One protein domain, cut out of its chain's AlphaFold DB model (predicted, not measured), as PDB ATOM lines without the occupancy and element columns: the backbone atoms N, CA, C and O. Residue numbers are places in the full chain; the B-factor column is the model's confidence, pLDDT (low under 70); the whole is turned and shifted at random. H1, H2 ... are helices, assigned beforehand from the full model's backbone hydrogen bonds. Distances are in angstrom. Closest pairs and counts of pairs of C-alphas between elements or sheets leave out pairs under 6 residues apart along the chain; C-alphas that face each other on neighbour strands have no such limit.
ATOM      1  N   GLU A  41     -36.131  -6.089  17.176       80.50
ATOM      2  CA  GLU A  41     -35.313  -7.297  17.346       80.50
ATOM      3  C   GLU A  41     -35.877  -8.189  18.461       80.50
ATOM      4  O   GLU A  41     -35.986  -9.400  18.282       80.50
ATOM      5  N   ASP A  42     -36.302  -7.590  19.573       85.12
ATOM      6  CA  ASP A  42     -36.915  -8.314  20.689       85.12
ATOM      7  C   ASP A  42     -38.256  -8.938  20.276       85.12
ATOM      8  O   ASP A  42     -38.478 -10.117  20.541       85.12
ATOM      9  N   CYS A  43     -39.103  -8.206  19.538       83.62
ATOM     10  CA  CYS A  43     -40.359  -8.743  19.001       83.62
ATOM     11  C   CYS A  43     -40.132  -9.971  18.105       83.62
ATOM     12  O   CYS A  43     -40.844 -10.962  18.239       83.62
ATOM     13  N   ILE A  44     -39.115  -9.939  17.230       84.62
ATOM     14  CA  ILE A  44     -38.758 -11.095  16.390       84.62
ATOM     15  C   ILE A  44     -38.447 -12.308  17.266       84.62
ATOM     16  O   ILE A  44     -38.948 -13.397  17.002       84.62
ATOM     17  N   TRP A  45     -37.639 -12.138  18.314       89.62
ATOM     18  CA  TRP A  45     -37.280 -13.240  19.206       89.62
ATOM     19  C   TRP A  45     -38.466 -13.779  20.009       89.62
ATOM     20  O   TRP A  45     -38.570 -14.997  20.161       89.62
ATOM     21  N   GLU A  46     -39.376 -12.914  20.458       88.12
ATOM     22  CA  GLU A  46     -40.629 -13.335  21.098       88.12
ATOM     23  C   GLU A  46     -41.501 -14.151  20.132       88.12
ATOM     24  O   GLU A  46     -41.925 -15.254  20.462       88.12
ATOM     25  N   TRP A  47     -41.691 -13.697  18.889       89.19
ATOM     26  CA  TRP A  47     -42.453 -14.454  17.887       89.19
ATOM     27  C   TRP A  47     -41.805 -15.794  17.541       89.19
ATOM     28  O   TRP A  47     -42.491 -16.813  17.454       89.19
ATOM     29  N   LYS A  48     -40.476 -15.825  17.390       90.69
ATOM     30  CA  LYS A  48     -39.713 -17.065  17.194       90.69
ATOM     31  C   LYS A  48     -39.922 -18.042  18.353       90.69
ATOM     32  O   LYS A  48     -40.100 -19.236  18.111       90.69
ATOM     33  N   LYS A  49     -39.923 -17.544  19.596       88.56
ATOM     34  CA  LYS A  49     -40.205 -18.338  20.799       88.56
ATOM     35  C   LYS A  49     -41.629 -18.881  20.782       88.56
ATOM     36  O   LYS A  49     -41.790 -20.087  20.911       88.56
ATOM     37  N   GLU A  50     -42.639 -18.045  20.568       87.69
ATOM     38  CA  GLU A  50     -44.045 -18.471  20.505       87.69
ATOM     39  C   GLU A  50     -44.261 -19.569  19.450       87.69
ATOM     40  O   GLU A  50     -44.837 -20.624  19.727       87.69
ATOM     41  N   ILE A  51     -43.715 -19.385  18.244       88.38
ATOM     42  CA  ILE A  51     -43.774 -20.397  17.180       88.38
ATOM     43  C   ILE A  51     -43.076 -21.692  17.620       88.38
ATOM     44  O   ILE A  51     -43.617 -22.781  17.426       88.38
ATOM     45  N   PHE A  52     -41.893 -21.599  18.229       87.62
ATOM     46  CA  PHE A  52     -41.178 -22.767  18.740       87.62
ATOM     47  C   PHE A  52     -41.983 -23.515  19.818       87.62
ATOM     48  O   PHE A  52     -42.131 -24.732  19.726       87.62
ATOM     49  N   LEU A  53     -42.543 -22.815  20.811       85.88
ATOM     50  CA  LEU A  53     -43.285 -23.425  21.922       85.88
ATOM     51  C   LEU A  53     -44.569 -24.114  21.437       85.88
ATOM     52  O   LEU A  53     -44.825 -25.267  21.780       85.88
ATOM     53  N   THR A  54     -45.339 -23.446  20.576       85.56
ATOM     54  CA  THR A  54     -46.590 -23.988  20.011       85.56
ATOM     55  C   THR A  54     -46.386 -25.230  19.137       85.56
ATOM     56  O   THR A  54     -47.289 -26.059  19.047       85.56
ATOM     57  N   ASN A  55     -45.210 -25.403  18.524       84.12
ATOM     58  CA  ASN A  55     -44.878 -26.594  17.732       84.12
ATOM     59  C   ASN A  55     -44.207 -27.715  18.549       84.12
ATOM     60  O   ASN A  55     -44.101 -28.837  18.059       84.12
ATOM     61  N   ASN A  56     -43.778 -27.441  19.785       82.81
ATOM     62  CA  ASN A  56     -43.074 -28.389  20.655       82.81
ATOM     63  C   ASN A  56     -43.783 -28.553  22.018       82.81
ATOM     64  O   ASN A  56     -43.137 -28.669  23.054       82.81
ATOM     65  N   LEU A  57     -45.124 -28.604  22.023       75.12
ATOM     66  CA  LEU A  57     -45.974 -28.649  23.233       75.12
ATOM     67  C   LEU A  57     -45.722 -29.843  24.175       75.12
ATOM     68  O   LEU A  57     -46.139 -29.812  25.329       75.12
ATOM     69  N   HIS A  58     -45.098 -30.914  23.682       68.00
ATOM     70  CA  HIS A  58     -44.834 -32.138  24.449       68.00
ATOM     71  C   HIS A  58     -43.422 -32.199  25.040       68.00
ATOM     72  O   HIS A  58     -43.101 -33.163  25.734       68.00
ATOM     73  N   ASP A  59     -42.580 -31.203  24.762       65.00
ATOM     74  CA  ASP A  59     -41.219 -31.151  25.276       65.00
ATOM     75  C   ASP A  59     -41.225 -30.461  26.648       65.00
ATOM     76  O   ASP A  59     -41.669 -29.325  26.790       65.00
ATOM     77  N   SER A  60     -40.791 -31.180  27.686       48.16
ATOM     78  CA  SER A  60     -40.896 -30.738  29.092       48.16
ATOM     79  C   SER A  60     -39.891 -29.644  29.490       48.16
ATOM     80  O   SER A  60     -40.068 -29.006  30.525       48.16
ATOM     81  N   ASP A  61     -38.901 -29.372  28.634       58.31
ATOM     82  CA  ASP A  61     -37.954 -28.257  28.750       58.31
ATOM     83  C   ASP A  61     -38.445 -27.048  27.932       58.31
ATOM     84  O   ASP A  61     -37.855 -26.663  26.910       58.31
ATOM     85  N   LEU A  62     -39.563 -26.452  28.357       58.00
ATOM     86  CA  LEU A  62     -40.042 -25.193  27.786       58.00
ATOM     87  C   LEU A  62     -39.045 -24.086  28.155       58.00
ATOM     88  O   LEU A  62     -38.654 -23.903  29.304       58.00
ATOM     89  N   CYS A  63     -38.535 -23.410  27.132       56.97
ATOM     90  CA  CYS A  63     -37.418 -22.488  27.265       56.97
ATOM     91  C   CYS A  63     -37.911 -21.125  27.767       56.97
ATOM     92  O   CYS A  63     -38.474 -20.349  26.992       56.97
ATOM     93  N   ASP A  64     -37.717 -20.834  29.054       59.12
ATOM     94  CA  ASP A  64     -38.353 -19.663  29.669       59.12
ATOM     95  C   ASP A  64     -37.668 -18.333  29.317       59.12
ATOM     96  O   ASP A  64     -38.359 -17.345  29.053       59.12
ATOM     97  N   ASP A  65     -36.332 -18.293  29.218       74.06
ATOM     98  CA  ASP A  65     -35.590 -17.026  29.129       74.06
ATOM     99  C   ASP A  65     -34.874 -16.799  27.779       74.06
ATOM    100  O   ASP A  65     -33.874 -17.451  27.452       74.06
ATOM    101  N   LEU A  66     -35.355 -15.807  27.015       75.50
ATOM    102  CA  LEU A  66     -34.748 -15.318  25.767       75.50
ATOM    103  C   LEU A  66     -33.447 -14.535  25.975       75.50
ATOM    104  O   LEU A  66     -32.756 -14.240  24.994       75.50
ATOM    105  N   LYS A  67     -33.089 -14.184  27.214       76.25
ATOM    106  CA  LYS A  67     -31.809 -13.533  27.532       76.25
ATOM    107  C   LYS A  67     -30.635 -14.510  27.468       76.25
ATOM    108  O   LYS A  67     -29.495 -14.082  27.283       76.25
ATOM    109  N   LEU A  68     -30.888 -15.817  27.571       79.81
ATOM    110  CA  LEU A  68     -29.855 -16.844  27.463       79.81
ATOM    111  C   LEU A  68     -29.494 -17.112  25.995       79.81
ATOM    112  O   LEU A  68     -30.337 -17.451  25.165       79.81
ATOM    113  N   GLN A  69     -28.202 -17.027  25.670       80.62
ATOM    114  CA  GLN A  69     -27.708 -17.300  24.312       80.62
ATOM    115  C   GLN A  69     -27.961 -18.749  23.872       80.62
ATOM    116  O   GLN A  69     -28.269 -19.002  22.710       80.62
ATOM    117  N   SER A  70     -27.896 -19.705  24.800       80.44
ATOM    118  CA  SER A  70     -28.217 -21.113  24.541       80.44
ATOM    119  C   SER A  70     -29.657 -21.302  24.049       80.44
ATOM    120  O   SER A  70     -29.877 -22.053  23.098       80.44
ATOM    121  N   THR A  71     -30.615 -20.577  24.638       81.12
ATOM    122  CA  THR A  71     -32.028 -20.553  24.231       81.12
ATOM    123  C   THR A  71     -32.183 -20.052  22.802       81.12
ATOM    124  O   THR A  71     -32.777 -20.733  21.965       81.12
ATOM    125  N   ARG A  72     -31.593 -18.889  22.491       85.38
ATOM    126  CA  ARG A  72     -31.649 -18.291  21.149       85.38
ATOM    127  C   ARG A  72     -31.057 -19.217  20.088       85.38
ATOM    128  O   ARG A  72     -31.654 -19.392  19.031       85.38
ATOM    129  N   ILE A  73     -29.936 -19.875  20.392       86.56
ATOM    130  CA  ILE A  73     -29.305 -20.855  19.495       86.56
ATOM    131  C   ILE A  73     -30.205 -22.080  19.284       86.56
ATOM    132  O   ILE A  73     -30.305 -22.563  18.156       86.56
ATOM    133  N   LYS A  74     -30.863 -22.596  20.334       85.56
ATOM    134  CA  LYS A  74     -31.794 -23.736  20.229       85.56
ATOM    135  C   LYS A  74     -32.977 -23.391  19.321       85.56
ATOM    136  O   LYS A  74     -33.253 -24.139  18.385       85.56
ATOM    137  N   ILE A  75     -33.621 -22.247  19.566       87.00
ATOM    138  CA  ILE A  75     -34.757 -21.757  18.771       87.00
ATOM    139  C   ILE A  75     -34.327 -21.535  17.317       87.00
ATOM    140  O   ILE A  75     -34.985 -22.032  16.408       87.00
ATOM    141  N   GLN A  76     -33.196 -20.860  17.085       89.75
ATOM    142  CA  GLN A  76     -32.725 -20.577  15.728       89.75
ATOM    143  C   GLN A  76     -32.409 -21.859  14.951       89.75
ATOM    144  O   GLN A  76     -32.857 -21.997  13.822       89.75
ATOM    145  N   LYS A  77     -31.736 -22.844  15.563       88.31
ATOM    146  CA  LYS A  77     -31.471 -24.138  14.909       88.31
ATOM    147  C   LYS A  77     -32.747 -24.875  14.506       88.31
ATOM    148  O   LYS A  77     -32.757 -25.545  13.478       88.31
ATOM    149  N   TRP A  78     -33.797 -24.786  15.321       88.38
ATOM    150  CA  TRP A  78     -35.093 -25.385  15.002       88.38
ATOM    151  C   TRP A  78     -35.783 -24.654  13.843       88.38
ATOM    152  O   TRP A  78     -36.295 -25.300  12.935       88.38
ATOM    153  N   ILE A  79     -35.728 -23.320  13.830       88.25
ATOM    154  CA  ILE A  79     -36.250 -22.489  12.735       88.25
ATOM    155  C   ILE A  79     -35.509 -22.769  11.424       88.25
ATOM    156  O   ILE A  79     -36.143 -22.963  10.389       88.25
ATOM    157  N   ASP A  80     -34.178 -22.840  11.469       87.62
ATOM    158  CA  ASP A  80     -33.342 -23.103  10.296       87.62
ATOM    159  C   ASP A  80     -33.623 -24.496   9.702       87.62
ATOM    160  O   ASP A  80     -33.515 -24.695   8.492       87.62
ATOM    161  N   ALA A  81     -34.026 -25.465  10.536       85.31
ATOM    162  CA  ALA A  81     -34.390 -26.810  10.095       85.31
ATOM    163  C   ALA A  81     -35.715 -26.860   9.307       85.31
ATOM    164  O   ALA A  81     -35.901 -27.776   8.507       85.31
ATOM    165  N   ASP A  82     -36.614 -25.887   9.496       77.25
ATOM    166  CA  ASP A  82     -37.901 -25.795   8.788       77.25
ATOM    167  C   ASP A  82     -37.736 -25.378   7.311       77.25
ATOM    168  O   ASP A  82     -38.665 -25.522   6.520       77.25
ATOM    169  N   GLY A  83     -36.566 -24.865   6.899       74.31
ATOM    170  CA  GLY A  83     -36.204 -24.556   5.501       74.31
ATOM    171  C   GLY A  83     -37.057 -23.491   4.783       74.31
ATOM    172  O   GLY A  83     -36.677 -23.023   3.713       74.31
ATOM    173  N   SER A  84     -38.195 -23.103   5.362       80.38
ATOM    174  CA  SER A  84     -39.154 -22.115   4.857       80.38
ATOM    175  C   SER A  84     -39.025 -20.746   5.530       80.38
ATOM    176  O   SER A  84     -39.645 -19.780   5.086       80.38
ATOM    177  N   CYS A  85     -38.242 -20.667   6.608       85.88
ATOM    178  CA  CYS A  85     -38.038 -19.457   7.392       85.88
ATOM    179  C   CYS A  85     -36.837 -18.643   6.872       85.88
ATOM    180  O   CYS A  85     -35.861 -19.231   6.402       85.88
ATOM    181  N   PRO A  86     -36.885 -17.301   6.962       85.12
ATOM    182  CA  PRO A  86     -35.754 -16.449   6.618       85.12
ATOM    183  C   PRO A  86     -34.550 -16.720   7.542       85.12
ATOM    184  O   PRO A  86     -34.748 -17.071   8.712       85.12
ATOM    185  N   PRO A  87     -33.311 -16.563   7.036       85.06
ATOM    186  CA  PRO A  87     -32.111 -16.746   7.843       85.06
ATOM    187  C   PRO A  87     -31.986 -15.655   8.916       85.06
ATOM    188  O   PRO A  87     -32.578 -14.582   8.809       85.06
ATOM    189  N   LEU A  88     -31.178 -15.930   9.943       83.81
ATOM    190  CA  LEU A  88     -30.883 -14.962  11.001       83.81
ATOM    191  C   LEU A  88     -30.358 -13.639  10.414       83.81
ATOM    192  O   LEU A  88     -29.463 -13.651   9.568       83.81
ATOM    193  N   ASP A  89     -30.884 -12.521  10.916       76.12
ATOM    194  CA  ASP A  89     -30.588 -11.146  10.498       76.12
ATOM    195  C   ASP A  89     -31.089 -10.769   9.090       76.12
ATOM    196  O   ASP A  89     -30.728  -9.706   8.567       76.12
ATOM    197  N   ASP A  90     -31.948 -11.585   8.469       78.81
ATOM    198  CA  ASP A  90     -32.590 -11.216   7.207       78.81
ATOM    199  C   ASP A  90     -33.539 -10.009   7.398       78.81
ATOM    200  O   ASP A  90     -34.327  -9.962   8.350       78.81
ATOM    201  N   PRO A  91     -33.534  -9.016   6.488       66.06
ATOM    202  CA  PRO A  91     -34.448  -7.877   6.564       66.06
ATOM    203  C   PRO A  91     -35.938  -8.254   6.619       66.06
ATOM    204  O   PRO A  91     -36.737  -7.476   7.139       66.06
ATOM    205  N   GLN A  92     -36.321  -9.424   6.095       71.25
ATOM    206  CA  GLN A  92     -37.704  -9.905   6.059       71.25
ATOM    207  C   GLN A  92     -38.146 -10.604   7.352       71.25
ATOM    208  O   GLN A  92     -39.337 -10.879   7.497       71.25
ATOM    209  N   GLU A  93     -37.238 -10.867   8.305       78.50
ATOM    210  CA  GLU A  93     -37.566 -11.583   9.547       78.50
ATOM    211  C   GLU A  93     -38.732 -10.935  10.301       78.50
ATOM    212  O   GLU A  93     -39.621 -11.637  10.775       78.50
ATOM    213  N   TYR A  94     -38.764  -9.600  10.377       74.12
ATOM    214  CA  TYR A  94     -39.807  -8.880  11.109       74.12
ATOM    215  C   TYR A  94     -41.206  -9.181  10.561       74.12
ATOM    216  O   TYR A  94     -42.057  -9.691  11.286       74.12
ATOM    217  N   SER A  95     -41.435  -8.915   9.272       72.56
ATOM    218  CA  SER A  95     -42.736  -9.139   8.636       72.56
ATOM    219  C   SER A  95     -43.089 -10.626   8.581       72.56
ATOM    220  O   SER A  95     -44.226 -10.994   8.860       72.56
ATOM    221  N   PHE A  96     -42.112 -11.493   8.290       80.56
ATOM    222  CA  PHE A  96     -42.336 -12.933   8.197       80.56
ATOM    223  C   PHE A  96     -42.755 -13.543   9.537       80.56
ATOM    224  O   PHE A  96     -43.762 -14.248   9.605       80.56
ATOM    225  N   PHE A  97     -42.009 -13.282  10.617       82.56
ATOM    226  CA  PHE A  97     -42.323 -13.862  11.923       82.56
ATOM    227  C   PHE A  97     -43.551 -13.214  12.564       82.56
ATOM    228  O   PHE A  97     -44.303 -13.930  13.222       82.56
ATOM    229  N   ALA A  98     -43.828 -11.929  12.310       78.19
ATOM    230  CA  ALA A  98     -45.084 -11.301  12.722       78.19
ATOM    231  C   ALA A  98     -46.302 -11.993  12.086       78.19
ATOM    232  O   ALA A  98     -47.254 -12.337  12.788       78.19
ATOM    233  N   GLU A  99     -46.273 -12.234  10.767       78.50
ATOM    234  CA  GLU A  99     -47.349 -12.941  10.060       78.50
ATOM    235  C   GLU A  99     -47.428 -14.418  10.456       78.50
ATOM    236  O   GLU A  99     -48.521 -14.973  10.566       78.50
ATOM    237  N   ARG A 100     -46.290 -15.072  10.697       84.31
ATOM    238  CA  ARG A 100     -46.270 -16.486  11.074       84.31
ATOM    239  C   ARG A 100     -46.766 -16.722  12.500       84.31
ATOM    240  O   ARG A 100     -47.505 -17.678  12.716       84.31
ATOM    241  N   ALA A 101     -46.381 -15.872  13.452       82.88
ATOM    242  CA  ALA A 101     -46.843 -15.963  14.837       82.88
ATOM    243  C   ALA A 101     -48.319 -15.564  14.961       82.88
ATOM    244  O   ALA A 101     -49.084 -16.218  15.669       82.88
ATOM    245  N   TYR A 102     -48.741 -14.537  14.220       80.81
ATOM    246  CA  TYR A 102     -50.109 -14.030  14.240       80.81
ATOM    247  C   TYR A 102     -50.635 -13.857  12.802       80.81
ATOM    248  O   TYR A 102     -50.525 -12.774  12.220       80.81
ATOM    249  N   PRO A 103     -51.245 -14.902  12.207       74.81
ATOM    250  CA  PRO A 103     -51.647 -14.891  10.794       74.81
ATOM    251  C   PRO A 103     -52.735 -13.879  10.438       74.81
ATOM    252  O   PRO A 103     -52.765 -13.359   9.321       74.81
ATOM    253  N   THR A 104     -53.630 -13.573  11.376       69.94
ATOM    254  CA  THR A 104     -54.730 -12.628  11.167       69.94
ATOM    255  C   THR A 104     -54.334 -11.209  11.569       69.94
ATOM    256  O   THR A 104     -53.636 -10.992  12.561       69.94
ATOM    257  N   ASP A 105     -54.824 -10.228  10.811       59.84
ATOM    258  CA  ASP A 105     -54.600  -8.799  11.063       59.84
ATOM    259  C   ASP A 105     -55.096  -8.392  12.465       59.84
ATOM    260  O   ASP A 105     -54.427  -7.645  13.175       59.84
ATOM    261  N   GLU A 106     -56.228  -8.953  12.903       64.81
ATOM    262  CA  GLU A 106     -56.807  -8.725  14.232       64.81
ATOM    263  C   GLU A 106     -55.898  -9.220  15.368       64.81
ATOM    264  O   GLU A 106     -55.694  -8.504  16.347       64.81
ATOM    265  N   SER A 107     -55.287 -10.403  15.232       70.69
ATOM    266  CA  SER A 107     -54.370 -10.934  16.250       70.69
ATOM    267  C   SER A 107     -53.089 -10.109  16.346       70.69
ATOM    268  O   SER A 107     -52.621  -9.843  17.451       70.69
ATOM    269  N   ARG A 108     -52.549  -9.645  15.208       73.94
ATOM    270  CA  ARG A 108     -51.400  -8.720  15.201       73.94
ATOM    271  C   ARG A 108     -51.751  -7.396  15.863       73.94
ATOM    272  O   ARG A 108     -50.990  -6.908  16.693       73.94
ATOM    273  N   ARG A 109     -52.924  -6.842  15.551       65.00
ATOM    274  CA  ARG A 109     -53.421  -5.617  16.181       65.00
ATOM    275  C   ARG A 109     -53.545  -5.778  17.695       65.00
ATOM    276  O   ARG A 109     -53.009  -4.950  18.421       65.00
ATOM    277  N   LYS A 110     -54.167  -6.861  18.167       73.19
ATOM    278  CA  LYS A 110     -54.312  -7.150  19.600       73.19
ATOM    279  C   LYS A 110     -52.960  -7.344  20.292       73.19
ATOM    280  O   LYS A 110     -52.782  -6.873  21.410       73.19
ATOM    281  N   TYR A 111     -51.997  -7.988  19.627       77.88
ATOM    282  CA  TYR A 111     -50.625  -8.105  20.131       77.88
ATOM    283  C   TYR A 111     -49.997  -6.725  20.373       77.88
ATOM    284  O   TYR A 111     -49.525  -6.466  21.477       77.88
ATOM    285  N   PHE A 112     -50.045  -5.821  19.390       72.94
ATOM    286  CA  PHE A 112     -49.486  -4.473  19.542       72.94
ATOM    287  C   PHE A 112     -50.276  -3.601  20.531       72.94
ATOM    288  O   PHE A 112     -49.666  -2.888  21.322       72.94
ATOM    289  N   GLU A 113     -51.610  -3.690  20.558       70.50
ATOM    290  CA  GLU A 113     -52.442  -2.996  21.555       70.50
ATOM    291  C   GLU A 113     -52.052  -3.415  22.982       70.50
ATOM    292  O   GLU A 113     -51.793  -2.555  23.825       70.50
ATOM    293  N   ASN A 114     -51.898  -4.720  23.231       77.62
ATOM    294  CA  ASN A 114     -51.422  -5.241  24.515       77.62
ATOM    295  C   ASN A 114     -49.981  -4.807  24.821       77.62
ATOM    296  O   ASN A 114     -49.644  -4.543  25.973       77.62
ATOM    297  N   LEU A 115     -49.126  -4.723  23.798       77.75
ATOM    298  CA  LEU A 115     -47.725  -4.338  23.952       77.75
ATOM    299  C   LEU A 115     -47.565  -2.896  24.453       77.75
ATOM    300  O   LEU A 115     -46.668  -2.610  25.252       77.75
ATOM    301  N   PHE A 116     -48.437  -1.995  23.995       77.25
ATOM    302  CA  PHE A 116     -48.407  -0.574  24.348       77.25
ATOM    303  C   PHE A 116     -49.274  -0.232  25.570       77.25
ATOM    304  O   PHE A 116     -49.110   0.835  26.172       77.25
ATOM    305  N   GLN A 117     -50.179  -1.125  25.980       76.88
ATOM    306  CA  GLN A 117     -51.073  -0.897  27.113       76.88
ATOM    307  C   GLN A 117     -50.293  -0.661  28.420       76.88
ATOM    308  O   GLN A 117     -49.362  -1.384  28.769       76.88
TER     309      GLN A 117
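This is residues 41 to 117 of the 709 residues of the protein "Deacetylase sirtuin-type domain-containing protein" of Candidatus Brocadia fulgida (UniProt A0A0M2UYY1). H1 and H3 lie side by side as a core pair, H2 packs steeply on H1, and H4 sits loosely beyond H3, with H2 and H4 at the two ends of the arrangement. Residues 55 to 60, of which 55 belongs to H1, stick out. The printed part has 77 residues with four named helices, H1, H2, H3 and H4 in that order, and no named strand; the class is all helix. It is compact, with a radius of gyration of the C-alphas of 12.6 A, and spans 30 by 26 by 22 A.

H1, residues 41 to 55, touches H2, residues 69 to 81, at a steep tilt of 64 degrees, the same way; their closest C-alphas, of Phe 52 and Ile 75, are 6.5 A apart. H1 also touches H3, residues 93 to 101, the same way at a shallow tilt of 34 degrees, only just short of steep; their closest C-alphas, of Trp 47 and Ala 101, are 5.6 A apart. H3 and H4, residues 105 to 116, are close but not clearly touching: their closest C-alphas, of Ala 98 and Arg 108, are 7.3 A apart. Their lines are only just about perpendicular, at 70.4 degrees. H4 is apart from H1 and H2, and H2 is apart from H3. In H1, H2, H3 and H4 every O i to N i+4 pair is within hydrogen-bond range.

H1 begins at C-alpha 41 (-35.313, -7.297, 17.346) and measures 21.5 A from first to last C-alpha. H2 measures 18.4 A, H3 11.5 A and H4 16.8 A, ending at C-alpha 116 (-48.407, -0.574, 24.348).

The C-alphas farthest apart, of Gly 83 and Gln 117, are 35.3 A apart. The printed part has no cut. The links H1 to H2 and H2 to H3 are long; H3 to H4 is tight. The mean pLDDT of the printed part is 78.3, with residues 58 to 64, 91, 104 to 106 and 109 under 70.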